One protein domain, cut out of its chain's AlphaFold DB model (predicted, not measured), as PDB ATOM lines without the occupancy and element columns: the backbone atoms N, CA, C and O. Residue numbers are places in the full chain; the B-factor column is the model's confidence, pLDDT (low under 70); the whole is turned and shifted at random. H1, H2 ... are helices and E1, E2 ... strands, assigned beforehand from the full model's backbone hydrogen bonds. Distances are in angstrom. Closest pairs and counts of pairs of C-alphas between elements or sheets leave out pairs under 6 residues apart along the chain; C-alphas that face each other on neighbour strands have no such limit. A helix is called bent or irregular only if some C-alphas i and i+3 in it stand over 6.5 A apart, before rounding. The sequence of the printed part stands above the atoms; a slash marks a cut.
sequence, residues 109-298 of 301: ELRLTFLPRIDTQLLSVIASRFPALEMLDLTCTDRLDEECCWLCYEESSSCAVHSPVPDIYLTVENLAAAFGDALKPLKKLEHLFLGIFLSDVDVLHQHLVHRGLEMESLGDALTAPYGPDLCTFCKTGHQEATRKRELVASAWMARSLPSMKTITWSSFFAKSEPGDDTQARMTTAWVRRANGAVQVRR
ATOM      1  N   GLU A 109     106.772 279.827 312.481       98.81
ATOM      2  CA  GLU A 109     108.097 279.872 313.099       98.81
ATOM      3  C   GLU A 109     108.010 280.370 314.543       98.81
ATOM      4  O   GLU A 109     107.485 281.453 314.814       98.81
ATOM      5  N   LEU A 110     108.535 279.568 315.468       98.81
ATOM      6  CA  LEU A 110     108.583 279.880 316.890       98.81
ATOM      7  C   LEU A 110     110.022 279.758 317.376       98.81
ATOM      8  O   LEU A 110     110.605 278.676 317.296       98.81
ATOM      9  N   ARG A 111     110.550 280.855 317.914       98.81
ATOM     10  CA  ARG A 111     111.848 280.927 318.576       98.81
ATOM     11  C   ARG A 111     111.676 281.243 320.057       98.81
ATOM     12  O   ARG A 111     111.027 282.233 320.401       98.81
ATOM     13  N   LEU A 112     112.250 280.422 320.929       98.69
ATOM     14  CA  LEU A 112     112.319 280.679 322.365       98.69
ATOM     15  C   LEU A 112     113.782 280.659 322.800       98.69
ATOM     16  O   LEU A 112     114.407 279.599 322.841       98.69
ATOM     17  N   THR A 113     114.313 281.829 323.128       98.50
ATOM     18  CA  THR A 113     115.716 282.012 323.513       98.50
ATOM     19  C   THR A 113     115.846 282.153 325.022       98.50
ATOM     20  O   THR A 113     114.872 282.462 325.717       98.50
ATOM     21  N   PHE A 114     117.050 281.906 325.542       98.06
ATOM     22  CA  PHE A 114     117.349 281.978 326.975       98.06
ATOM     23  C   PHE A 114     116.371 281.169 327.848       98.06
ATOM     24  O   PHE A 114     115.981 281.602 328.939       98.06
ATOM     25  N   LEU A 115     115.953 279.988 327.389       98.38
ATOM     26  CA  LEU A 115     115.102 279.090 328.168       98.38
ATOM     27  C   LEU A 115     115.870 278.515 329.367       98.38
ATOM     28  O   LEU A 115     116.981 278.022 329.193       98.38
ATOM     29  N   PRO A 116     115.278 278.475 330.572       98.19
ATOM     30  CA  PRO A 116     115.837 277.712 331.688       98.19
ATOM     31  C   PRO A 116     116.000 276.215 331.380       98.19
ATOM     32  O   PRO A 116     116.979 275.600 331.794       98.19
ATOM     33  N   ARG A 117     115.049 275.600 330.666       98.06
ATOM     34  CA  ARG A 117     115.143 274.195 330.234       98.06
ATOM     35  C   ARG A 117     114.259 273.883 329.031       98.06
ATOM     36  O   ARG A 117     113.202 274.489 328.850       98.06
ATOM     37  N   ILE A 118     114.630 272.848 328.284       98.56
ATOM     38  CA  ILE A 118     113.790 272.238 327.247       98.56
ATOM     39  C   ILE A 118     113.348 270.858 327.748       98.56
ATOM     40  O   ILE A 118     114.181 269.985 327.963       98.56
ATOM     41  N   ASP A 119     112.044 270.663 327.963       98.19
ATOM     42  CA  ASP A 119     111.470 269.409 328.465       98.19
ATOM     43  C   ASP A 119     110.252 268.954 327.640       98.19
ATOM     44  O   ASP A 119     109.707 269.689 326.813       98.19
ATOM     45  N   THR A 120     109.792 267.720 327.861       98.50
ATOM     46  CA  THR A 120     108.633 267.163 327.140       98.50
ATOM     47  C   THR A 120     107.338 267.923 327.407       98.50
ATOM     48  O   THR A 120     106.458 267.928 326.542       98.50
ATOM     49  N   GLN A 121     107.206 268.581 328.563       98.19
ATOM     50  CA  GLN A 121     106.028 269.379 328.887       98.19
ATOM     51  C   GLN A 121     105.950 270.609 327.977       98.19
ATOM     52  O   GLN A 121     104.913 270.829 327.348       98.19
ATOM     53  N   LEU A 122     107.042 271.369 327.859       98.50
ATOM     54  CA  LEU A 122     107.159 272.506 326.949       98.50
ATOM     55  C   LEU A 122     106.892 272.072 325.505       98.50
ATOM     56  O   LEU A 122     106.034 272.654 324.840       98.50
ATOM     57  N   LEU A 123     107.573 271.018 325.043       98.81
ATOM     58  CA  LEU A 123     107.427 270.511 323.675       98.81
ATOM     59  C   LEU A 123     105.987 270.072 323.371       98.81
ATOM     60  O   LEU A 123     105.464 270.398 322.309       98.81
ATOM     61  N   SER A 124     105.310 269.407 324.311       98.56
ATOM     62  CA  SER A 124     103.910 268.986 324.140       98.56
ATOM     63  C   SER A 124     102.946 270.175 324.077       98.56
ATOM     64  O   SER A 124     101.995 270.182 323.288       98.56
ATOM     65  N   VAL A 125     103.186 271.212 324.887       98.44
ATOM     66  CA  VAL A 125     102.388 272.446 324.862       98.44
ATOM     67  C   VAL A 125     102.578 273.182 323.531       98.44
ATOM     68  O   VAL A 125     101.589 273.584 322.921       98.44
ATOM     69  N   ILE A 126     103.813 273.288 323.027       98.69
ATOM     70  CA  ILE A 126     104.101 273.842 321.691       98.69
ATOM     71  C   ILE A 126     103.373 273.030 320.617       98.69
ATOM     72  O   ILE A 126     102.626 273.590 319.811       98.69
ATOM     73  N   ALA A 127     103.553 271.708 320.630       98.50
ATOM     74  CA  ALA A 127     103.033 270.819 319.602       98.50
ATOM     75  C   ALA A 127     101.503 270.827 319.515       98.50
ATOM     76  O   ALA A 127     100.938 270.782 318.423       98.50
ATOM     77  N   SER A 128     100.828 270.903 320.664       98.19
ATOM     78  CA  SER A 128      99.367 270.998 320.720       98.19
ATOM     79  C   SER A 128      98.842 272.371 320.297       98.19
ATOM     80  O   SER A 128      97.742 272.453 319.745       98.19
ATOM     81  N   ARG A 129      99.604 273.450 320.531       98.25
ATOM     82  CA  ARG A 129      99.130 274.813 320.270       98.25
ATOM     83  C   ARG A 129      99.413 275.318 318.856       98.25
ATOM     84  O   ARG A 129      98.588 276.060 318.319       98.25
ATOM     85  N   PHE A 130     100.526 274.917 318.250       98.50
ATOM     86  CA  PHE A 130     100.998 275.463 316.973       98.50
ATOM     87  C   PHE A 130     101.094 274.381 315.887       98.50
ATOM     88  O   PHE A 130     102.179 274.069 315.411       98.50
ATOM     89  N   PRO A 131      99.972 273.788 315.442       98.38
ATOM     90  CA  PRO A 131      99.993 272.692 314.467       98.38
ATOM     91  C   PRO A 131     100.522 273.101 313.081       98.38
ATOM     92  O   PRO A 131     100.844 272.233 312.267       98.38
ATOM     93  N   ALA A 132     100.581 274.406 312.791       98.50
ATOM     94  CA  ALA A 132     101.107 274.953 311.546       98.50
ATOM     95  C   ALA A 132     102.633 275.154 311.551       98.50
ATOM     96  O   ALA A 132     103.163 275.603 310.541       98.50
ATOM     97  N   LEU A 133     103.318 274.826 312.651       98.81
ATOM     98  CA  LEU A 133     104.736 275.110 312.821       98.81
ATOM     99  C   LEU A 133     105.605 274.339 311.815       98.81
ATOM    100  O   LEU A 133     105.516 273.114 311.712       98.81
ATOM    101  N   GLU A 134     106.454 275.080 311.110       98.81
ATOM    102  CA  GLU A 134     107.425 274.602 310.120       98.81
ATOM    103  C   GLU A 134     108.855 274.703 310.663       98.81
ATOM    104  O   GLU A 134     109.676 273.820 310.404       98.81
ATOM    105  N   MET A 135     109.131 275.728 311.474       98.81
ATOM    106  CA  MET A 135     110.407 275.937 312.153       98.81
ATOM    107  C   MET A 135     110.203 276.106 313.661       98.81
ATOM    108  O   MET A 135     109.408 276.936 314.108       98.81
ATOM    109  N   LEU A 136     110.940 275.323 314.444       98.88
ATOM    110  CA  LEU A 136     110.992 275.426 315.897       98.88
ATOM    111  C   LEU A 136     112.436 275.616 316.337       98.88
ATOM    112  O   LEU A 136     113.289 274.802 315.999       98.88
ATOM    113  N   ASP A 137     112.678 276.658 317.116       98.81
ATOM    114  CA  ASP A 137     113.989 277.026 317.626       98.81
ATOM    115  C   ASP A 137     113.878 277.251 319.136       98.81
ATOM    116  O   ASP A 137     113.096 278.084 319.598       98.81
ATOM    117  N   LEU A 138     114.566 276.422 319.914       98.75
ATOM    118  CA  LEU A 138     114.523 276.436 321.371       98.75
ATOM    119  C   LEU A 138     115.948 276.410 321.899       98.75
ATOM    120  O   LEU A 138     116.648 275.430 321.658       98.75
ATOM    121  N   THR A 139     116.345 277.410 322.682       98.31
ATOM    122  CA  THR A 139     117.736 277.542 323.140       98.31
ATOM    123  C   THR A 139     117.797 277.769 324.639       98.31
ATOM    124  O   THR A 139     117.211 278.726 325.149       98.31
ATOM    125  N   CYS A 140     118.520 276.908 325.357       97.44
ATOM    126  CA  CYS A 140     118.888 277.146 326.756       97.44
ATOM    127  C   CYS A 140     120.370 277.492 326.926       97.44
ATOM    128  O   CYS A 140     120.731 278.139 327.905       97.44
ATOM    129  N   THR A 141     121.216 277.115 325.968       97.25
ATOM    130  CA  THR A 141     122.662 277.382 325.979       97.25
ATOM    131  C   THR A 141     123.013 278.866 325.907       97.25
ATOM    132  O   THR A 141     124.034 279.252 326.461       97.25
ATOM    133  N   ASP A 142     122.133 279.711 325.362       96.00
ATOM    134  CA  ASP A 142     122.274 281.178 325.390       96.00
ATOM    135  C   ASP A 142     122.345 281.749 326.817       96.00
ATOM    136  O   ASP A 142     122.770 282.883 327.014       96.00
ATOM    137  N   ARG A 143     121.907 280.994 327.835       95.94
ATOM    138  CA  ARG A 143     121.998 281.428 329.235       95.94
ATOM    139  C   ARG A 143     123.406 281.386 329.806       95.94
ATOM    140  O   ARG A 143     123.603 281.940 330.881       95.94
ATOM    141  N   LEU A 144     124.335 280.700 329.152       94.94
ATOM    142  CA  LEU A 144     125.691 280.569 329.653       94.94
ATOM    143  C   LEU A 144     126.451 281.883 329.437       94.94
ATOM    144  O   LEU A 144     126.649 282.314 328.303       94.94
ATOM    145  N   ASP A 145     126.862 282.525 330.530       92.50
ATOM    146  CA  ASP A 145     127.570 283.807 330.487       92.50
ATOM    147  C   ASP A 145     129.068 283.590 330.254       92.50
ATOM    148  O   ASP A 145     129.843 283.343 331.180       92.50
ATOM    149  N   GLU A 146     129.464 283.668 328.987       90.19
ATOM    150  CA  GLU A 146     130.852 283.492 328.556       90.19
ATOM    151  C   GLU A 146     131.655 284.794 328.524       90.19
ATOM    152  O   GLU A 146     132.872 284.769 328.352       90.19
ATOM    153  N   GLU A 147     130.996 285.940 328.687       90.06
ATOM    154  CA  GLU A 147     131.620 287.251 328.502       90.06
ATOM    155  C   GLU A 147     132.147 287.845 329.816       90.06
ATOM    156  O   GLU A 147     132.978 288.755 329.786       90.06
ATOM    157  N   CYS A 148     131.690 287.343 330.968       89.00
ATOM    158  CA  CYS A 148     132.020 287.904 332.276       89.00
ATOM    159  C   CYS A 148     133.267 287.272 332.932       89.00
ATOM    160  O   CYS A 148     134.371 287.812 332.849       89.00
ATOM    161  N   CYS A 149     133.105 286.152 333.644       88.50
ATOM    162  CA  CYS A 149     134.174 285.459 334.370       88.50
ATOM    163  C   CYS A 149     133.783 283.998 334.663       88.50
ATOM    164  O   CYS A 149     132.617 283.630 334.532       88.50
ATOM    165  N   TRP A 150     134.734 283.170 335.109       88.12
ATOM    166  CA  TRP A 150     134.483 281.750 335.414       88.12
ATOM    167  C   TRP A 150     133.389 281.517 336.457       88.12
ATOM    168  O   TRP A 150     132.595 280.600 336.283       88.12
ATOM    169  N   LEU A 151     133.305 282.363 337.489       88.44
ATOM    170  CA  LEU A 151     132.259 282.250 338.511       88.44
ATOM    171  C   LEU A 151     130.870 282.521 337.924       88.44
ATOM    172  O   LEU A 151     129.941 281.770 338.195       88.44
ATOM    173  N   CYS A 152     130.728 283.548 337.078       91.88
ATOM    174  CA  CYS A 152     129.463 283.832 336.394       91.88
ATOM    175  C   CYS A 152     129.096 282.731 335.391       91.88
ATOM    176  O   CYS A 152     127.921 282.396 335.251       91.88
ATOM    177  N   TYR A 153     130.079 282.123 334.722       92.25
ATOM    178  CA  TYR A 153     129.845 280.994 333.820       92.25
ATOM    179  C   TYR A 153     129.392 279.736 334.573       92.25
ATOM    180  O   TYR A 153     128.413 279.103 334.186       92.25
ATOM    181  N   GLU A 154     130.038 279.414 335.696       92.50
ATOM    182  CA  GLU A 154     129.617 278.330 336.588       92.50
ATOM    183  C   GLU A 154     128.213 278.591 337.160       92.50
ATOM    184  O   GLU A 154     127.326 277.743 337.036       92.50
ATOM    185  N   GLU A 155     127.966 279.784 337.706       93.44
ATOM    186  CA  GLU A 155     126.665 280.165 338.264       93.44
ATOM    187  C   GLU A 155     125.559 280.100 337.203       93.44
ATOM    188  O   GLU A 155     124.514 279.480 337.426       93.44
ATOM    189  N   SER A 156     125.794 280.672 336.021       94.69
ATOM    190  CA  SER A 156     124.818 280.644 334.928       94.69
ATOM    191  C   SER A 156     124.562 279.230 334.404       94.69
ATOM    192  O   SER A 156     123.408 278.902 334.107       94.69
ATOM    193  N   SER A 157     125.577 278.357 334.386       94.19
ATOM    194  CA  SER A 157     125.402 276.942 334.035       94.19
ATOM    195  C   SER A 157     124.472 276.206 334.998       94.19
ATOM    196  O   SER A 157     123.617 275.439 334.560       94.19
ATOM    197  N   SER A 158     124.530 276.524 336.296       93.50
ATOM    198  CA  SER A 158     123.632 275.944 337.307       93.50
ATOM    199  C   SER A 158     122.177 276.422 337.184       93.50
ATOM    200  O   SER A 158     121.253 275.781 337.690       93.50
ATOM    201  N   CYS A 159     121.947 277.535 336.483       94.06
ATOM    202  CA  CYS A 159     120.630 278.141 336.300       94.06
ATOM    203  C   CYS A 159     119.871 277.616 335.070       94.06
ATOM    204  O   CYS A 159     118.734 278.046 334.823       94.06
ATOM    205  N   ALA A 160     120.474 276.713 334.292       96.12
ATOM    206  CA  ALA A 160     119.884 276.147 333.089       96.12
ATOM    207  C   ALA A 160     120.155 274.644 332.967       96.12
ATOM    208  O   ALA A 160     121.211 274.137 333.322       96.12
ATOM    209  N   VAL A 161     119.213 273.916 332.376       97.31
ATOM    210  CA  VAL A 161     119.427 272.523 331.978       97.31
ATOM    211  C   VAL A 161     119.991 272.515 330.557       97.31
ATOM    212  O   VAL A 161     119.245 272.382 329.585       97.31
ATOM    213  N   HIS A 162     121.305 272.703 330.430       96.44
ATOM    214  CA  HIS A 162     121.990 272.744 329.131       96.44
ATOM    215  C   HIS A 162     122.421 271.361 328.622       96.44
ATOM    216  O   HIS A 162     122.489 271.159 327.414       96.44
ATOM    217  N   SER A 163     122.675 270.401 329.517       97.88
ATOM    218  CA  SER A 163     123.127 269.040 329.193       97.88
ATOM    219  C   SER A 163     122.261 268.014 329.930       97.88
ATOM    220  O   SER A 163     122.593 267.604 331.035       97.88
ATOM    221  N   PRO A 164     121.113 267.604 329.366       97.75
ATOM    222  CA  PRO A 164     120.126 266.785 330.081       97.75
ATOM    223  C   PRO A 164     120.500 265.296 330.230       97.75
ATOM    224  O   PRO A 164     119.737 264.533 330.824       97.75
ATOM    225  N   VAL A 165     121.632 264.857 329.675       97.81
ATOM    226  CA  VAL A 165     122.121 263.469 329.737       97.81
ATOM    227  C   VAL A 165     123.406 263.437 330.575       97.81
ATOM    228  O   VAL A 165     124.278 264.270 330.328       97.81
ATOM    229  N   PRO A 166     123.570 262.493 331.523       97.00
ATOM    230  CA  PRO A 166     122.656 261.399 331.872       97.00
ATOM    231  C   PRO A 166     121.597 261.734 332.945       97.00
ATOM    232  O   PRO A 166     120.730 260.902 333.211       97.00
ATOM    233  N   ASP A 167     121.652 262.917 333.561       96.00
ATOM    234  CA  ASP A 167     120.902 263.222 334.793       96.00
ATOM    235  C   ASP A 167     119.377 263.175 334.647       96.00
ATOM    236  O   ASP A 167     118.677 262.653 335.515       96.00
ATOM    237  N   ILE A 168     118.842 263.727 333.553       97.56
ATOM    238  CA  ILE A 168     117.393 263.759 333.295       97.56
ATOM    239  C   ILE A 168     116.993 262.589 332.405       97.56
ATOM    240  O   ILE A 168     115.956 261.955 332.615       97.56
ATOM    241  N   TYR A 169     117.817 262.298 331.401       98.25
ATOM    242  CA  TYR A 169     117.642 261.162 330.512       98.25
ATOM    243  C   TYR A 169     118.877 260.285 330.557       98.25
ATOM    244  O   TYR A 169     119.964 260.734 330.219       98.25
ATOM    245  N   LEU A 170     118.674 259.002 330.852       97.88
ATOM    246  CA  LEU A 170     119.759 258.027 330.953       97.88
ATOM    247  C   LEU A 170     120.627 257.950 329.685       97.88
ATOM    248  O   LEU A 170     121.834 257.749 329.771       97.88
ATOM    249  N   THR A 171     120.014 258.083 328.506       98.25
ATOM    250  CA  THR A 171     120.718 258.055 327.219       98.25
ATOM    251  C   THR A 171     120.131 259.062 326.233       98.25
ATOM    252  O   THR A 171     119.001 259.542 326.387       98.25
ATOM    253  N   VAL A 172     120.884 259.352 325.169       98.31
ATOM    254  CA  VAL A 172     120.444 260.259 324.097       98.31
ATOM    255  C   VAL A 172     119.289 259.689 323.276       98.31
ATOM    256  O   VAL A 172     118.478 260.448 322.755       98.31
ATOM    257  N   GLU A 173     119.169 258.365 323.183       98.56
ATOM    258  CA  GLU A 173     118.033 257.691 322.558       98.56
ATOM    259  C   GLU A 173     116.758 257.897 323.374       98.56
ATOM    260  O   GLU A 173     115.721 258.216 322.794       98.56
ATOM    261  N   ASN A 174     116.837 257.783 324.706       98.44
ATOM    262  CA  ASN A 174     115.697 258.030 325.589       98.44
ATOM    263  C   ASN A 174     115.226 259.486 325.482       98.44
ATOM    264  O   ASN A 174     114.022 259.731 325.368       98.44
ATOM    265  N   LEU A 175     116.165 260.439 325.459       98.62
ATOM    266  CA  LEU A 175     115.865 261.852 325.218       98.62
ATOM    267  C   LEU A 175     115.193 262.054 323.857       98.62
ATOM    268  O   LEU A 175     114.113 262.638 323.775       98.62
ATOM    269  N   ALA A 176     115.810 261.549 322.787       98.56
ATOM    270  CA  ALA A 176     115.331 261.749 321.424       98.56
ATOM    271  C   ALA A 176     113.960 261.103 321.185       98.56
ATOM    272  O   ALA A 176     113.125 261.686 320.492       98.56
ATOM    273  N   ALA A 177     113.704 259.930 321.772       98.56
ATOM    274  CA  ALA A 177     112.399 259.278 321.735       98.56
ATOM    275  C   ALA A 177     111.341 260.129 322.450       98.56
ATOM    276  O   ALA A 177     110.315 260.452 321.852       98.56
ATOM    277  N   ALA A 178     111.623 260.574 323.678       98.62
ATOM    278  CA  ALA A 178     110.701 261.391 324.462       98.62
ATOM    279  C   ALA A 178     110.375 262.732 323.777       98.62
ATOM    280  O   ALA A 178     109.213 263.133 323.702       98.62
ATOM    281  N   PHE A 179     111.388 263.414 323.232       98.75
ATOM    282  CA  PHE A 179     111.203 264.665 322.490       98.75
ATOM    283  C   PHE A 179     110.465 264.435 321.168       98.75
ATOM    284  O   PHE A 179     109.556 265.191 320.826       98.75
ATOM    285  N   GLY A 180     110.821 263.376 320.437       98.62
ATOM    286  CA  GLY A 180     110.154 262.989 319.198       98.62
ATOM    287  C   GLY A 180     108.671 262.677 319.402       98.62
ATOM    288  O   GLY A 180     107.849 263.093 318.585       98.62
ATOM    289  N   ASP A 181     108.315 262.002 320.495       98.62
ATOM    290  CA  ASP A 181     106.925 261.707 320.850       98.62
ATOM    291  C   ASP A 181     106.146 262.968 321.239       98.62
ATOM    292  O   ASP A 181     105.029 263.166 320.754       98.62
ATOM    293  N   ALA A 182     106.745 263.858 322.037       98.75
ATOM    294  CA  ALA A 182     106.133 265.134 322.415       98.75
ATOM    295  C   ALA A 182     105.859 266.037 321.196       98.75
ATOM    296  O   ALA A 182     104.812 266.682 321.118       98.75
ATOM    297  N   LEU A 183     106.769 266.050 320.215       98.75
ATOM    298  CA  LEU A 183     106.658 266.855 318.991       98.75
ATOM    299  C   LEU A 183     105.874 266.171 317.860       98.75
ATOM    300  O   LEU A 183     105.539 266.815 316.865       98.75
ATOM    301  N   LYS A 184     105.524 264.888 318.002       98.38
ATOM    302  CA  LYS A 184     104.801 264.082 317.002       98.38
ATOM    303  C   LYS A 184     103.536 264.733 316.415       98.38
ATOM    304  O   LYS A 184     103.231 264.439 315.246       98.38
ATOM    305  N   PRO A 185     102.760 265.564 317.143       98.44
ATOM    306  CA  PRO A 185     101.619 266.279 316.568       98.44
ATOM    307  C   PRO A 185     101.986 267.268 315.449       98.44
ATOM    308  O   PRO A 185     101.159 267.504 314.568       98.44
ATOM    309  N   LEU A 186     103.212 267.799 315.426       98.56
ATOM    310  CA  LEU A 186     103.657 268.803 314.456       98.56
ATOM    311  C   LEU A 186     103.973 268.176 313.095       98.56
ATOM    312  O   LEU A 186     105.117 267.888 312.745       98.56
ATOM    313  N   LYS A 187     102.931 267.958 312.290       98.31
ATOM    314  CA  LYS A 187     103.057 267.308 310.975       98.31
ATOM    315  C   LYS A 187     103.772 268.151 309.929       98.31
ATOM    316  O   LYS A 187     104.166 267.596 308.910       98.31
ATOM    317  N   LYS A 188     103.929 269.454 310.155       98.62
ATOM    318  CA  LYS A 188     104.593 270.372 309.225       98.62
ATOM    319  C   LYS A 188     106.005 270.758 309.649       98.62
ATOM    320  O   LYS A 188     106.657 271.458 308.895       98.62
ATOM    321  N   LEU A 189     106.486 270.286 310.802       98.81
ATOM    322  CA  LEU A 189     107.793 270.682 311.314       98.81
ATOM    323  C   LEU A 189     108.905 270.153 310.399       98.81
ATOM    324  O   LEU A 189     109.117 268.939 310.306       98.81
ATOM    325  N   GLU A 190     109.594 271.074 309.730       98.75
ATOM    326  CA  GLU A 190     110.672 270.800 308.780       98.75
ATOM    327  C   GLU A 190     112.049 271.090 309.381       98.75
ATOM    328  O   GLU A 190     113.009 270.368 309.104       98.75
ATOM    329  N   HIS A 191     112.139 272.133 310.206       98.75
ATOM    330  CA  HIS A 191     113.386 272.622 310.776       98.75
ATOM    331  C   HIS A 191     113.274 272.676 312.295       98.75
ATOM    332  O   HIS A 191     112.397 273.346 312.839       98.75
ATOM    333  N   LEU A 192     114.165 271.965 312.979       98.75
ATOM    334  CA  LEU A 192     114.217 271.940 314.432       98.75
ATOM    335  C   LEU A 192     115.609 272.324 314.923       98.75
ATOM    336  O   LEU A 192     116.578 271.640 314.608       98.75
ATOM    337  N   PHE A 193     115.684 273.371 315.733       98.69
ATOM    338  CA  PHE A 193     116.860 273.730 316.507       98.69
ATOM    339  C   PHE A 193     116.589 273.472 317.993       98.69
ATOM    340  O   PHE A 193     115.619 273.977 318.560       98.69
ATOM    341  N   LEU A 194     117.438 272.647 318.606       98.69
ATOM    342  CA  LEU A 194     117.435 272.347 320.033       98.69
ATOM    343  C   LEU A 194     118.794 272.737 320.609       98.69
ATOM    344  O   LEU A 194     119.747 271.958 320.588       98.69
ATOM    345  N   GLY A 195     118.870 273.949 321.139       98.38
ATOM    346  CA  GLY A 195     120.037 274.500 321.802       98.38
ATOM    347  C   GLY A 195     120.239 273.923 323.196       98.38
ATOM    348  O   GLY A 195     120.123 274.646 324.180       98.38
ATOM    349  N   ILE A 196     120.498 272.614 323.245       98.56
ATOM    350  CA  ILE A 196     121.050 271.827 324.356       98.56
ATOM    351  C   ILE A 196     122.315 271.125 323.856       98.56
ATOM    352  O   ILE A 196     122.425 270.808 322.670       98.56
ATOM    353  N   PHE A 197     123.246 270.827 324.754       98.44
ATOM    354  CA  PHE A 197     124.403 269.991 324.459       98.44
ATOM    355  C   PHE A 197     124.079 268.513 324.690       98.44
ATOM    356  O   PHE A 197     123.485 268.143 325.702       98.44
ATOM    357  N   LEU A 198     124.529 267.647 323.776       98.44
ATOM    358  CA  LEU A 198     124.419 266.184 323.914       98.44
ATOM    359  C   LEU A 198     125.710 265.515 324.426       98.44
ATOM    360  O   LEU A 198     125.850 264.286 324.382       98.44
ATOM    361  N   SER A 199     126.659 266.322 324.904       97.56
ATOM    362  CA  SER A 199     127.734 265.854 325.780       97.56
ATOM    363  C   SER A 199     127.154 265.432 327.132       97.56
ATOM    364  O   SER A 199     126.061 265.865 327.496       97.56
ATOM    365  N   ASP A 200     127.889 264.612 327.885       96.81
ATOM    366  CA  ASP A 200     127.522 264.363 329.283       96.81
ATOM    367  C   ASP A 200     127.552 265.679 330.073       96.81
ATOM    368  O   ASP A 200     128.382 266.552 329.793       96.81
ATOM    369  N   VAL A 201     126.651 265.819 331.049       93.19
ATOM    370  CA  VAL A 201     126.586 266.979 331.957       93.19
ATOM    371  C   VAL A 201     127.936 267.261 332.623       93.19
ATOM    372  O   VAL A 201     128.360 268.412 332.729       93.19
ATOM    373  N   ASP A 202     128.671 266.195 332.938       94.50
ATOM    374  CA  ASP A 202     129.980 266.263 333.572       94.50
ATOM    375  C   ASP A 202     131.045 266.916 332.691       94.50
ATOM    376  O   ASP A 202     132.055 267.355 333.221       94.50
ATOM    377  N   VAL A 203     130.869 267.015 331.368       96.31
ATOM    378  CA  VAL A 203     131.899 267.607 330.494       96.31
ATOM    379  C   VAL A 203     132.158 269.064 330.859       96.31
ATOM    380  O   VAL A 203     133.316 269.479 330.923       96.31
ATOM    381  N   LEU A 204     131.102 269.836 331.131       94.25
ATOM    382  CA  LEU A 204     131.259 271.223 331.559       94.25
ATOM    383  C   LEU A 204     131.819 271.293 332.983       94.25
ATOM    384  O   LEU A 204     132.749 272.051 333.229       94.25
ATOM    385  N   HIS A 205     131.316 270.466 333.900       93.19
ATOM    386  CA  HIS A 205     131.801 270.446 335.280       93.19
ATOM    387  C   HIS A 205     133.285 270.059 335.370       93.19
ATOM    388  O   HIS A 205     134.081 270.762 335.986       93.19
ATOM    389  N   GLN A 206     133.695 268.991 334.685       94.31
ATOM    390  CA  GLN A 206     135.092 268.567 334.589       94.31
ATOM    391  C   GLN A 206     135.960 269.658 333.969       94.31
ATOM    392  O   GLN A 206     137.092 269.844 334.416       94.31
ATOM    393  N   HIS A 207     135.444 270.374 332.964       94.19
ATOM    394  CA  HIS A 207     136.113 271.527 332.362       94.19
ATOM    395  C   HIS A 207     136.355 272.650 333.371       94.19
ATOM    396  O   HIS A 207     137.492 273.093 333.520       94.19
ATOM    397  N   LEU A 208     135.324 273.039 334.122       91.31
ATOM    398  CA  LEU A 208     135.430 274.042 335.184       91.31
ATOM    399  C   LEU A 208     136.443 273.626 336.259       91.31
ATOM    400  O   LEU A 208     137.311 274.416 336.622       91.31
ATOM    401  N   VAL A 209     136.391 272.371 336.720       90.38
ATOM    402  CA  VAL A 209     137.266 271.863 337.787       90.38
ATOM    403  C   VAL A 209     138.736 271.890 337.376       90.38
ATOM    404  O   VAL A 209     139.560 272.449 338.099       90.38
ATOM    405  N   HIS A 210     139.104 271.314 336.224       88.88
ATOM    406  CA  HIS A 210     140.526 271.254 335.870       88.88
ATOM    407  C   HIS A 210     141.086 272.620 335.456       88.88
ATOM    408  O   HIS A 210     142.260 272.888 335.704       88.88
ATOM    409  N   ARG A 211     140.264 273.510 334.883       85.31
ATOM    410  CA  ARG A 211     140.687 274.882 334.563       85.31
ATOM    411  C   ARG A 211     140.787 275.772 335.795       85.31
ATOM    412  O   ARG A 211     141.703 276.588 335.852       85.31
ATOM    413  N   GLY A 212     139.917 275.582 336.787       80.31
ATOM    414  CA  GLY A 212     140.020 276.259 338.080       80.31
ATOM    415  C   GLY A 212     141.376 276.003 338.744       80.31
ATOM    416  O   GLY A 212     142.058 276.948 339.134       80.31
ATOM    417  N   LEU A 213     141.826 274.742 338.751       78.44
ATOM    418  CA  LEU A 213     143.138 274.356 339.293       78.44
ATOM    419  C   LEU A 213     144.315 275.002 338.537       78.44
ATOM    420  O   LEU A 213     145.299 275.420 339.148       78.44
ATOM    421  N   GLU A 214     144.230 275.106 337.209       77.56
ATOM    422  CA  GLU A 214     145.271 275.754 336.403       77.56
ATOM    423  C   GLU A 214     145.332 277.270 336.650       77.56
ATOM    424  O   GLU A 214     146.425 277.837 336.720       77.56
ATOM    425  N   MET A 215     144.188 277.931 336.840       75.31
ATOM    426  CA  MET A 215     144.142 279.368 337.129       75.31
ATOM    427  C   MET A 215     144.756 279.726 338.481       75.31
ATOM    428  O   MET A 215     145.521 280.688 338.560       75.31
ATOM    429  N   GLU A 216     144.479 278.937 339.523       74.94
ATOM    430  CA  GLU A 216     145.100 279.121 340.842       74.94
ATOM    431  C   GLU A 216     146.632 279.045 340.764       74.94
ATOM    432  O   GLU A 216     147.331 279.752 341.489       74.94
ATOM    433  N   SER A 217     147.163 278.232 339.844       73.88
ATOM    434  CA  SER A 217     148.607 278.047 339.677       73.88
ATOM    435  C   SER A 217     149.308 279.173 338.906       73.88
ATOM    436  O   SER A 217     150.478 279.453 339.166       73.88
ATOM    437  N   LEU A 218     148.613 279.819 337.963       70.56
ATOM    438  CA  LEU A 218     149.205 280.814 337.062       70.56
ATOM    439  C   LEU A 218     149.123 282.247 337.599       70.56
ATOM    440  O   LEU A 218     149.787 283.129 337.057       70.56
ATOM    441  N   GLY A 219     148.342 282.488 338.657       66.88
ATOM    442  CA  GLY A 219     148.183 283.817 339.261       66.88
ATOM    443  C   GLY A 219     147.620 284.872 338.301       66.88
ATOM    444  O   GLY A 219     147.685 286.063 338.606       66.88
ATOM    445  N   ASP A 220     147.101 284.445 337.146       61.78
ATOM    446  CA  ASP A 220     146.671 285.327 336.074       61.78
ATOM    447  C   ASP A 220     145.191 285.670 336.242       61.78
ATOM    448  O   ASP A 220     144.315 284.807 336.369       61.78
ATOM    449  N   ALA A 221     144.928 286.968 336.307       55.22
ATOM    450  CA  ALA A 221     143.620 287.505 336.606       55.22
ATOM    451  C   ALA A 221     142.704 287.395 335.379       55.22
ATOM    452  O   ALA A 221     142.912 288.062 334.372       55.22
ATOM    453  N   LEU A 222     141.623 286.626 335.530       62.06
ATOM    454  CA  LEU A 222     140.324 286.890 334.900       62.06
ATOM    455  C   LEU A 222     140.332 287.032 333.365       62.06
ATOM    456  O   LEU A 222     139.710 287.945 332.822       62.06
ATOM    457  N   THR A 223     140.956 286.108 332.630       70.44
ATOM    458  CA  THR A 223     140.540 285.919 331.231       70.44
ATOM    459  C   THR A 223     139.102 285.405 331.211       70.44
ATOM    460  O   THR A 223     138.753 284.549 332.031       70.44
ATOM    461  N   ALA A 224     138.290 285.899 330.270       69.81
ATOM    462  CA  ALA A 224     136.939 285.395 330.046       69.81
ATOM    463  C   ALA A 224     136.946 283.855 329.948       69.81
ATOM    464  O   ALA A 224     137.898 283.281 329.392       69.81
ATOM    465  N   PRO A 225     135.939 283.178 330.525       74.94
ATOM    466  CA  PRO A 225     135.838 281.736 330.430       74.94
ATOM    467  C   PRO A 225     135.713 281.343 328.962       74.94
ATOM    468  O   PRO A 225     135.141 282.054 328.140       74.94
ATOM    469  N   TYR A 226     136.265 280.188 328.630       82.19
ATOM    470  CA  TYR A 226     136.070 279.590 327.322       82.19
ATOM    471  C   TYR A 226     135.437 278.219 327.495       82.19
ATOM    472  O   TYR A 226     135.670 277.554 328.505       82.19
ATOM    473  N   GLY A 227     134.639 277.789 326.524       91.06
ATOM    474  CA  GLY A 227     133.938 276.516 326.612       91.06
ATOM    475  C   GLY A 227     134.858 275.296 326.437       91.06
ATOM    476  O   GLY A 227     136.017 275.401 326.016       91.06
ATOM    477  N   PRO A 228     134.345 274.082 326.693       94.69
ATOM    478  CA  PRO A 228     135.030 272.827 326.367       94.69
ATOM    479  C   PRO A 228     135.534 272.732 324.910       94.69
ATOM    480  O   PRO A 228     136.444 271.956 324.612       94.69
ATOM    481  N   ASP A 229     134.982 273.547 324.008       93.81
ATOM    482  CA  ASP A 229     135.337 273.692 322.596       93.81
ATOM    483  C   ASP A 229     136.724 274.289 322.338       93.81
ATOM    484  O   ASP A 229     137.230 274.205 321.218       93.81
ATOM    485  N   LEU A 230     137.377 274.868 323.343       92.25
ATOM    486  CA  LEU A 230     138.749 275.370 323.233       92.25
ATOM    487  C   LEU A 230     139.736 274.591 324.121       92.25
ATOM    488  O   LEU A 230     140.945 274.786 324.003       92.25
ATOM    489  N   CYS A 231     139.261 273.633 324.925       93.31
ATOM    490  CA  CYS A 231     140.107 272.768 325.748       93.31
ATOM    491  C   CYS A 231     140.563 271.508 324.990       93.31
ATOM    492  O   CYS A 231     139.754 270.700 324.531       93.31
ATOM    493  N   THR A 232     141.879 271.299 324.885       93.25
ATOM    494  CA  THR A 232     142.467 270.122 324.216       93.25
ATOM    495  C   THR A 232     142.130 268.815 324.930       93.25
ATOM    496  O   THR A 232     141.849 267.819 324.262       93.25
ATOM    497  N   PHE A 233     142.099 268.819 326.266       93.81
ATOM    498  CA  PHE A 233     141.705 267.660 327.068       93.81
ATOM    499  C   PHE A 233     140.245 267.274 326.793       93.81
ATOM    500  O   PHE A 233     139.970 266.129 326.426       93.81
ATOM    501  N   CYS A 234     139.324 268.244 326.848       96.19
ATOM    502  CA  CYS A 234     137.907 268.003 326.567       96.19
ATOM    503  C   CYS A 234     137.667 267.530 325.129       96.19
ATOM    504  O   CYS A 234     136.888 266.599 324.911       96.19
ATOM    505  N   LYS A 235     138.356 268.123 324.145       96.06
ATOM    506  CA  LYS A 235     138.268 267.687 322.743       96.06
ATOM    507  C   LYS A 235     138.670 266.231 322.581       96.06
ATOM    508  O   LYS A 235     137.908 265.455 322.011       96.06
ATOM    509  N   THR A 236     139.841 265.854 323.086       95.75
ATOM    510  CA  THR A 236     140.343 264.480 322.957       95.75
ATOM    511  C   THR A 236     139.431 263.484 323.677       95.75
ATOM    512  O   THR A 236     139.180 262.406 323.143       95.75
ATOM    513  N   GLY A 237     138.894 263.846 324.846       96.38
ATOM    514  CA  GLY A 237     138.042 262.961 325.645       96.38
ATOM    515  C   GLY A 237     136.608 262.799 325.128       96.38
ATOM    516  O   GLY A 237     136.056 261.702 325.202       96.38
ATOM    517  N   HIS A 238     135.990 263.862 324.600       97.31
ATOM    518  CA  HIS A 238     134.526 263.903 324.435       97.31
ATOM    519  C   HIS A 238     134.027 264.229 323.024       97.31
ATOM    520  O   HIS A 238     132.853 263.970 322.729       97.31
ATOM    521  N   GLN A 239     134.872 264.766 322.135       96.56
ATOM    522  CA  GLN A 239     134.441 265.239 320.813       96.56
ATOM    523  C   GLN A 239     133.783 264.133 319.982       96.56
ATOM    524  O   GLN A 239     132.678 264.313 319.469       96.56
ATOM    525  N   GLU A 240     134.447 262.987 319.820       97.50
ATOM    526  CA  GLU A 240     133.942 261.915 318.954       97.50
ATOM    527  C   GLU A 240     132.630 261.326 319.488       97.50
ATOM    528  O   GLU A 240     131.664 261.171 318.735       97.50
ATOM    529  N   ALA A 241     132.568 261.066 320.796       97.88
ATOM    530  CA  ALA A 241     131.383 260.528 321.450       97.88
ATOM    531  C   ALA A 241     130.183 261.482 321.340       97.88
ATOM    532  O   ALA A 241     129.098 261.054 320.941       97.88
ATOM    533  N   THR A 242     130.385 262.775 321.611       98.00
ATOM    534  CA  THR A 242     129.330 263.800 321.512       98.00
ATOM    535  C   THR A 242     128.806 263.904 320.084       98.00
ATOM    536  O   THR A 242     127.601 263.812 319.844       98.00
ATOM    537  N   ARG A 243     129.705 263.960 319.095       97.50
ATOM    538  CA  ARG A 243     129.299 263.985 317.686       97.50
ATOM    539  C   ARG A 243     128.565 262.702 317.283       97.50
ATOM    540  O   ARG A 243     127.599 262.743 316.518       97.50
ATOM    541  N   LYS A 244     128.958 261.529 317.771       98.19
ATOM    542  CA  LYS A 244     128.196 260.303 317.491       98.19
ATOM    543  C   LYS A 244     126.773 260.393 318.056       98.19
ATOM    544  O   LYS A 244     125.819 260.060 317.352       98.19
ATOM    545  N   ARG A 245     126.627 260.893 319.284       98.44
ATOM    546  CA  ARG A 245     125.337 261.071 319.965       98.44
ATOM    547  C   ARG A 245     124.394 262.028 319.239       98.44
ATOM    548  O   ARG A 245     123.230 261.686 319.070       98.44
ATOM    549  N   GLU A 246     124.893 263.153 318.734       98.50
ATOM    550  CA  GLU A 246     124.108 264.097 317.916       98.50
ATOM    551  C   GLU A 246     123.490 263.439 316.680       98.50
ATOM    552  O   GLU A 246     122.305 263.620 316.405       98.50
ATOM    553  N   LEU A 247     124.254 262.617 315.951       98.25
ATOM    554  CA  LEU A 247     123.717 261.888 314.798       98.25
ATOM    555  C   LEU A 247     122.673 260.846 315.204       98.25
ATOM    556  O   LEU A 247     121.657 260.703 314.521       98.25
ATOM    557  N   VAL A 248     122.915 260.127 316.303       98.50
ATOM    558  CA  VAL A 248     121.979 259.125 316.831       98.50
ATOM    559  C   VAL A 248     120.667 259.786 317.251       98.50
ATOM    560  O   VAL A 248     119.604 259.349 316.806       98.50
ATOM    561  N   ALA A 249     120.728 260.865 318.033       98.62
ATOM    562  CA  ALA A 249     119.556 261.619 318.467       98.62
ATOM    563  C   ALA A 249     118.767 262.165 317.268       98.62
ATOM    564  O   ALA A 249     117.558 261.944 317.173       98.62
ATOM    565  N   SER A 250     119.452 262.774 316.291       98.62
ATOM    566  CA  SER A 250     118.824 263.246 315.051       98.62
ATOM    567  C   SER A 250     118.123 262.120 314.282       98.62
ATOM    568  O   SER A 250     117.003 262.302 313.807       98.62
ATOM    569  N   ALA A 251     118.737 260.936 314.176       98.38
ATOM    570  CA  ALA A 251     118.126 259.785 313.513       98.38
ATOM    571  C   ALA A 251     116.866 259.288 314.237       98.38
ATOM    572  O   ALA A 251     115.877 258.957 313.578       98.38
ATOM    573  N   TRP A 252     116.874 259.263 315.571       98.38
ATOM    574  CA  TRP A 252     115.703 258.908 316.375       98.38
ATOM    575  C   TRP A 252     114.565 259.915 316.211       98.38
ATOM    576  O   TRP A 252     113.451 259.522 315.864       98.38
ATOM    577  N   MET A 253     114.845 261.210 316.351       98.38
ATOM    578  CA  MET A 253     113.838 262.258 316.176       98.38
ATOM    579  C   MET A 253     113.256 262.277 314.758       98.38
ATOM    580  O   MET A 253     112.042 262.384 314.575       98.38
ATOM    581  N   ALA A 254     114.102 262.103 313.740       98.25
ATOM    582  CA  ALA A 254     113.668 262.048 312.350       98.25
ATOM    583  C   ALA A 254     112.710 260.876 312.075       98.25
ATOM    584  O   ALA A 254     111.865 260.978 311.186       98.25
ATOM    585  N   ARG A 255     112.784 259.764 312.817       97.94
ATOM    586  CA  ARG A 255     111.807 258.667 312.684       97.94
ATOM    587  C   ARG A 255     110.421 259.068 313.192       97.94
ATOM    588  O   ARG A 255     109.432 258.675 312.580       97.94
ATOM    589  N   SER A 256     110.351 259.872 314.250       98.00
ATOM    590  CA  SER A 256     109.085 260.320 314.848       98.00
ATOM    591  C   SER A 256     108.433 261.488 314.099       98.00
ATOM    592  O   SER A 256     107.209 261.638 314.140       98.00
ATOM    593  N   LEU A 257     109.226 262.299 313.392       98.06
ATOM    594  CA  LEU A 257     108.793 263.561 312.780       98.06
ATOM    595  C   LEU A 257     108.850 263.479 311.245       98.06
ATOM    596  O   LEU A 257     109.923 263.665 310.678       98.06
ATOM    597  N   PRO A 258     107.736 263.197 310.541       97.19
ATOM    598  CA  PRO A 258     107.756 262.801 309.127       97.19
ATOM    599  C   PRO A 258     108.205 263.902 308.155       97.19
ATOM    600  O   PRO A 258     108.822 263.587 307.140       97.19
ATOM    601  N   SER A 259     107.950 265.172 308.463       98.25
ATOM    602  CA  SER A 259     108.302 266.302 307.584       98.25
ATOM    603  C   SER A 259     109.690 266.873 307.854       98.25
ATOM    604  O   SER A 259     110.133 267.767 307.141       98.25
ATOM    605  N   MET A 260     110.401 266.324 308.845       98.62
ATOM    606  CA  MET A 260     111.703 266.826 309.264       98.62
ATOM    607  C   MET A 260     112.720 266.778 308.119       98.62
ATOM    608  O   MET A 260     112.943 265.707 307.544       98.62
ATOM    609  N   LYS A 261     113.350 267.925 307.848       98.44
ATOM    610  CA  LYS A 261     114.436 268.127 306.879       98.44
ATOM    611  C   LYS A 261     115.769 268.361 307.580       98.44
ATOM    612  O   LYS A 261     116.772 267.792 307.151       98.44
ATOM    613  N   THR A 262     115.789 269.156 308.651       98.62
ATOM    614  CA  THR A 262     117.019 269.456 309.403       98.62
ATOM    615  C   THR A 262     116.793 269.453 310.906       98.62
ATOM    616  O   THR A 262     115.792 269.976 311.389       98.62
ATOM    617  N   ILE A 263     117.764 268.911 311.639       98.69
ATOM    618  CA  ILE A 263     117.827 268.978 313.099       98.69
ATOM    619  C   ILE A 263     119.180 269.565 313.475       98.69
ATOM    620  O   ILE A 263     120.209 269.043 313.043       98.69
ATOM    621  N   THR A 264     119.174 270.617 314.277       98.69
ATOM    622  CA  THR A 264     120.376 271.321 314.707       98.69
ATOM    623  C   THR A 264     120.470 271.312 316.228       98.69
ATOM    624  O   THR A 264     119.467 271.478 316.920       98.69
ATOM    625  N   TRP A 265     121.685 271.102 316.729       98.62
ATOM    626  CA  TRP A 265     122.015 271.049 318.151       98.62
ATOM    627  C   TRP A 265     123.067 272.102 318.485       98.62
ATOM    628  O   TRP A 265     123.946 272.358 317.656       98.62
ATOM    629  N   SER A 266     123.041 272.641 319.704       98.31
ATOM    630  CA  SER A 266     124.232 273.293 320.256       98.31
ATOM    631  C   SER A 266     125.320 272.245 320.498       98.31
ATOM    632  O   SER A 266     125.057 271.146 320.986       98.31
ATOM    633  N   SER A 267     126.562 272.579 320.161       97.81
ATOM    634  CA  SER A 267     127.694 271.665 320.258       97.81
ATOM    635  C   SER A 267     128.977 272.398 320.616       97.81
ATOM    636  O   SER A 267     129.482 273.200 319.835       97.81
ATOM    637  N   PHE A 268     129.581 272.031 321.749       96.44
ATOM    638  CA  PHE A 268     130.965 272.401 322.057       96.44
ATOM    639  C   PHE A 268     131.973 271.802 321.066       96.44
ATOM    640  O   PHE A 268     133.141 272.153 321.066       96.44
ATOM    641  N   PHE A 269     131.580 270.847 320.228       97.38
ATOM    642  CA  PHE A 269     132.534 270.113 319.402       97.38
ATOM    643  C   PHE A 269     132.193 270.173 317.911       97.38
ATOM    644  O   PHE A 269     132.545 269.263 317.151       97.38
ATOM    645  N   ALA A 270     131.532 271.261 317.499       96.00
ATOM    646  CA  ALA A 270     131.358 271.629 316.100       96.00
ATOM    647  C   ALA A 270     132.727 271.752 315.408       96.00
ATOM    648  O   ALA A 270     133.703 272.232 315.992       96.00
ATOM    649  N   LYS A 271     132.815 271.303 314.155       94.69
ATOM    650  CA  LYS A 271     134.038 271.374 313.343       94.69
ATOM    651  C   LYS A 271     133.861 272.310 312.156       94.69
ATOM    652  O   LYS A 271     132.766 272.728 311.836       94.69
ATOM    653  N   SER A 272     134.934 272.594 311.429       94.00
ATOM    654  CA  SER A 272     134.838 273.248 310.116       94.00
ATOM    655  C   SER A 272     134.451 272.239 309.021       94.00
ATOM    656  O   SER A 272     135.153 272.083 308.025       94.00
ATOM    657  N   GLU A 273     133.363 271.498 309.239       94.38
ATOM    658  CA  GLU A 273     132.781 270.530 308.302       94.38
ATOM    659  C   GLU A 273     131.422 271.062 307.801       94.38
ATOM    660  O   GLU A 273     130.815 271.898 308.472       94.38
ATOM    661  N   PRO A 274     130.910 270.621 306.633       94.88
ATOM    662  CA  PRO A 274     129.565 270.996 306.202       94.88
ATOM    663  C   PRO A 274     128.534 270.769 307.319       94.88
ATOM    664  O   PRO A 274     128.520 269.718 307.946       94.88
ATOM    665  N   GLY A 275     127.683 271.761 307.579       91.56
ATOM    666  CA  GLY A 275     126.624 271.679 308.598       91.56
ATOM    667  C   GLY A 275     126.997 272.007 310.010       91.56
ATOM    668  O   GLY A 275     126.096 272.180 310.829       91.56
ATOM    669  N   ASP A 276     128.278 272.151 310.269       96.31
ATOM    670  CA  ASP A 276     128.742 272.681 311.522       96.31
ATOM    671  C   ASP A 276     128.966 274.194 311.354       96.31
ATOM    672  O   ASP A 276     129.422 274.674 310.311       96.31
ATOM    673  N   ASP A 277     128.624 274.951 312.390       96.06
ATOM    674  CA  ASP A 277     128.969 276.359 312.538       96.06
ATOM    675  C   ASP A 277     129.800 276.485 313.812       96.06
ATOM    676  O   ASP A 277     129.275 276.424 314.924       96.06
ATOM    677  N   THR A 278     131.119 276.610 313.659       94.00
ATOM    678  CA  THR A 278     132.033 276.704 314.804       94.00
ATOM    679  C   THR A 278     131.875 278.011 315.569       94.00
ATOM    680  O   THR A 278     132.171 278.039 316.756       94.00
ATOM    681  N   GLN A 279     131.433 279.091 314.913       92.38
ATOM    682  CA  GLN A 279     131.255 280.388 315.572       92.38
ATOM    683  C   GLN A 279     129.977 280.399 316.401       92.38
ATOM    684  O   GLN A 279     129.986 280.860 317.536       92.38
ATOM    685  N   ALA A 280     128.895 279.847 315.855       93.94
ATOM    686  CA  ALA A 280     127.632 279.713 316.570       93.94
ATOM    687  C   ALA A 280     127.564 278.462 317.462       93.94
ATOM    688  O   ALA A 280     126.558 278.241 318.131       93.94
ATOM    689  N   ARG A 281     128.612 277.624 317.455       95.94
ATOM    690  CA  ARG A 281     128.677 276.335 318.159       95.94
ATOM    691  C   ARG A 281     127.464 275.455 317.874       95.94
ATOM    692  O   ARG A 281     126.783 274.981 318.783       95.94
ATOM    693  N   MET A 282     127.188 275.239 316.592       97.69
ATOM    694  CA  MET A 282     126.049 274.447 316.138       97.69
ATOM    695  C   MET A 282     126.493 273.278 315.265       97.69
ATOM    696  O   MET A 282     127.418 273.408 314.467       97.69
ATOM    697  N   THR A 283     125.772 272.163 315.363       98.06
ATOM    698  CA  THR A 283     125.891 271.015 314.454       98.06
ATOM    699  C   THR A 283     124.530 270.722 313.834       98.06
ATOM    700  O   THR A 283     123.574 270.421 314.550       98.06
ATOM    701  N   THR A 284     124.440 270.746 312.504       98.44
ATOM    702  CA  THR A 284     123.215 270.466 311.742       98.44
ATOM    703  C   THR A 284     123.278 269.100 311.069       98.44
ATOM    704  O   THR A 284     124.221 268.754 310.357       98.44
ATOM    705  N   ALA A 285     122.222 268.318 311.263       98.31
ATOM    706  CA  ALA A 285     122.000 267.045 310.609       98.31
ATOM    707  C   ALA A 285     120.859 267.157 309.586       98.31
ATOM    708  O   ALA A 285     119.773 267.644 309.898       98.31
ATOM    709  N   TRP A 286     121.085 266.654 308.372       98.44
ATOM    710  CA  TRP A 286     120.104 266.611 307.291       98.44
ATOM    711  C   TRP A 286     119.450 265.250 307.199       98.44
ATOM    712  O   TRP A 286     120.120 264.214 307.171       98.44
ATOM    713  N   VAL A 287     118.131 265.277 307.074       98.31
ATOM    714  CA  VAL A 287     117.278 264.103 306.985       98.31
ATOM    715  C   VAL A 287     116.905 263.862 305.527       98.31
ATOM    716  O   VAL A 287     116.373 264.737 304.848       98.31
ATOM    717  N   ARG A 288     117.137 262.639 305.047       98.00
ATOM    718  CA  ARG A 288     116.606 262.140 303.774       98.00
ATOM    719  C   ARG A 288     115.736 260.927 304.026       98.00
ATOM    720  O   ARG A 288     116.108 260.020 304.768       98.00
ATOM    721  N   ARG A 289     114.591 260.897 303.352       97.38
ATOM    722  CA  ARG A 289     113.691 259.744 303.326       97.38
ATOM    723  C   ARG A 289     113.677 259.179 301.921       97.38
ATOM    724  O   ARG A 289     113.309 259.875 300.981       97.38
ATOM    725  N   ALA A 290     114.108 257.936 301.778       96.12
ATOM    726  CA  ALA A 290     114.106 257.234 300.502       96.12
ATOM    727  C   ALA A 290     113.784 255.761 300.755       96.12
ATOM    728  O   ALA A 290     114.349 255.156 301.663       96.12
ATOM    729  N   ASN A 291     112.870 255.191 299.964       94.38
ATOM    730  CA  ASN A 291     112.494 253.771 300.033       94.38
ATOM    731  C   ASN A 291     112.054 253.309 301.439       94.38
ATOM    732  O   ASN A 291     112.413 252.224 301.881       94.38
ATOM    733  N   GLY A 292     111.333 254.160 302.178       92.31
ATOM    734  CA  GLY A 292     110.894 253.867 303.551       92.31
ATOM    735  C   GLY A 292     111.995 253.938 304.620       92.31
ATOM    736  O   GLY A 292     111.690 253.822 305.804       92.31
ATOM    737  N   ALA A 293     113.253 254.179 304.239       96.19
ATOM    738  CA  ALA A 293     114.361 254.365 305.167       96.19
ATOM    739  C   ALA A 293     114.578 255.849 305.498       96.19
ATOM    740  O   ALA A 293     114.438 256.725 304.640       96.19
ATOM    741  N   VAL A 294     114.968 256.118 306.748       97.69
ATOM    742  CA  VAL A 294     115.398 257.440 307.226       97.69
ATOM    743  C   VAL A 294     116.917 257.447 307.319       97.69
ATOM    744  O   VAL A 294     117.498 256.650 308.053       97.69
ATOM    745  N   GLN A 295     117.549 258.346 306.572       97.81
ATOM    746  CA  GLN A 295     118.992 258.557 306.566       97.81
ATOM    747  C   GLN A 295     119.302 259.941 307.125       97.81
ATOM    748  O   GLN A 295     118.636 260.916 306.774       97.81
ATOM    749  N   VAL A 296     120.322 260.025 307.974       97.94
ATOM    750  CA  VAL A 296     120.760 261.275 308.592       97.94
ATOM    751  C   VAL A 296     122.264 261.423 308.413       97.94
ATOM    752  O   VAL A 296     123.007 260.469 308.639       97.94
ATOM    753  N   ARG A 297     122.714 262.609 307.991       97.38
ATOM    754  CA  ARG A 297     124.140 262.944 307.854       97.38
ATOM    755  C   ARG A 297     124.393 264.424 308.133       97.38
ATOM    756  O   ARG A 297     123.473 265.223 308.022       97.38
ATOM    757  N   ARG A 298     125.641 264.801 308.420       94.81
ATOM    758  CA  ARG A 298     126.093 266.201 308.558       94.81
ATOM    759  C   ARG A 298     126.454 266.832 307.209       94.81
ATOM    760  O   ARG A 298     127.488 267.445 307.060       94.81
TER     761      ARG A 298
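Overview. This is residues 109 to 298 of the 301 residues of an uncharacterized protein of Postia placenta MAD-698-R-SB12 (UniProt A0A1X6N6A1). A twisted sheet of six strands curls round one long helix, H5; H3 packs on H5, and H1 packs on H3, near the part of the sheet made by E1 and E2. Beyond the ends of E1 to E3 lies H4 with H2 near it, and H4 and the loop after it make one end of the long axis, while the turn from E5 to E6 makes the other. The printed part has 190 residues with five named helices and six named strands, in the order E1 H1 E2 H2 H3 E3 H4 H5 E4 E5 E6; the mixed sheet runs E1 E2 E3 E4 E5 E6, parallel from E1 to E4 and antiparallel from E4 to E6. The class is mixed, helices and strands. The whole is compact, with a radius of gyration of the C-alphas of 17.1 A, yet elongated in outline, spanning 59 by 31 by 28 A.

Along the chain. E1, residues 109 to 113, begins at C-alpha 109, (108.097, 279.872, 313.099). H1 is residues 120 to 129, E2 residues 135 to 139 and H2 residues 150 to 158. H3, residues 172 to 183, is 16.1 A long, and E3, residues 191 to 197, 17.8 A. H4, residues 202 to 218, runs 24.4 A and ends at C-alpha 218, (149.205, 280.814, 337.062). H5, residues 232 to 256, runs 36.0 A; it has a kink of 48 degrees near residue 239 and is irregular, with C-alphas 237 and 240 7.9 A apart. E4 is residues 262 to 266, and E5, residues 282 to 290, is 26.1 A long. E6, residues 293 to 297, ends at C-alpha 297, (124.140, 262.944, 307.854).

Arrangement. E1 and E2 are parallel at 3 degrees, with N 112 and O 137 2.8 A apart, within hydrogen-bond range. E2 and E3 are parallel at 12 degrees, with N 195 to O 138 at 2.7 A, and E3 and E4 at 21 degrees, with N 264 to O 192 at 2.8 A. Three strand-helix-strand units, parallel neighbour strands with helices between, are E1, H1, E2 and E2, H2 H3, E3, both with right-handed crossovers, and E3, H4 H5, E4. E4, E5 and E6 form a meander, each strand the antiparallel neighbour of the one before; N 285 and O 263 are 2.8 A apart, N 286 and O 297 2.8 A. The pairing is staggered: E5 pairs with E4 over residues 282 to 286 and with E6 over residues 286 to 290. H5 is on one face of the sheet, making two layers, and comes closest to E6 at the C-alphas of Ala 251 and Val 296, 5.8 A. H3 touches H5 at a steep tilt of 38 degrees, closest at the C-alphas of Gly 180 and Met 253, 4.8 A. With residues 178 to 183 alone H3 touches H1 at a shallow tilt of 25 degrees, closest at the C-alphas of Ser 124 and Ala 182, 4.8 A. H1 is only just on the sheet, with 5 pairs of C-alphas within 10 A, and only grazes it. H4 and H5, a helical hairpin, only just touch, with 3 pairs of C-alphas within 8 A, the closest being His 207 and Cys 234, 7.0 A. H2 is close to H4 but not clearly touching, closest at the C-alphas of Glu 154 and Leu 208, 7.4 A. Every O i to N i+4 pair is within hydrogen-bond range in H1, H2, H3 and H4, and 18 of 21 in H5.

Size, cuts and confidence. The C-alphas farthest apart are those of Gly 219 and Asn 291, 61.0 A. The printed part has no cut. The links H2 to H3, H4 to H5 and E4 to E5 are long; in the last, residues 276 to 277 pair antiparallel with residues 282 to 283 of E5. The mean pLDDT of the printed part is 94.6, and residues 219 to 222 and 224 are under 70.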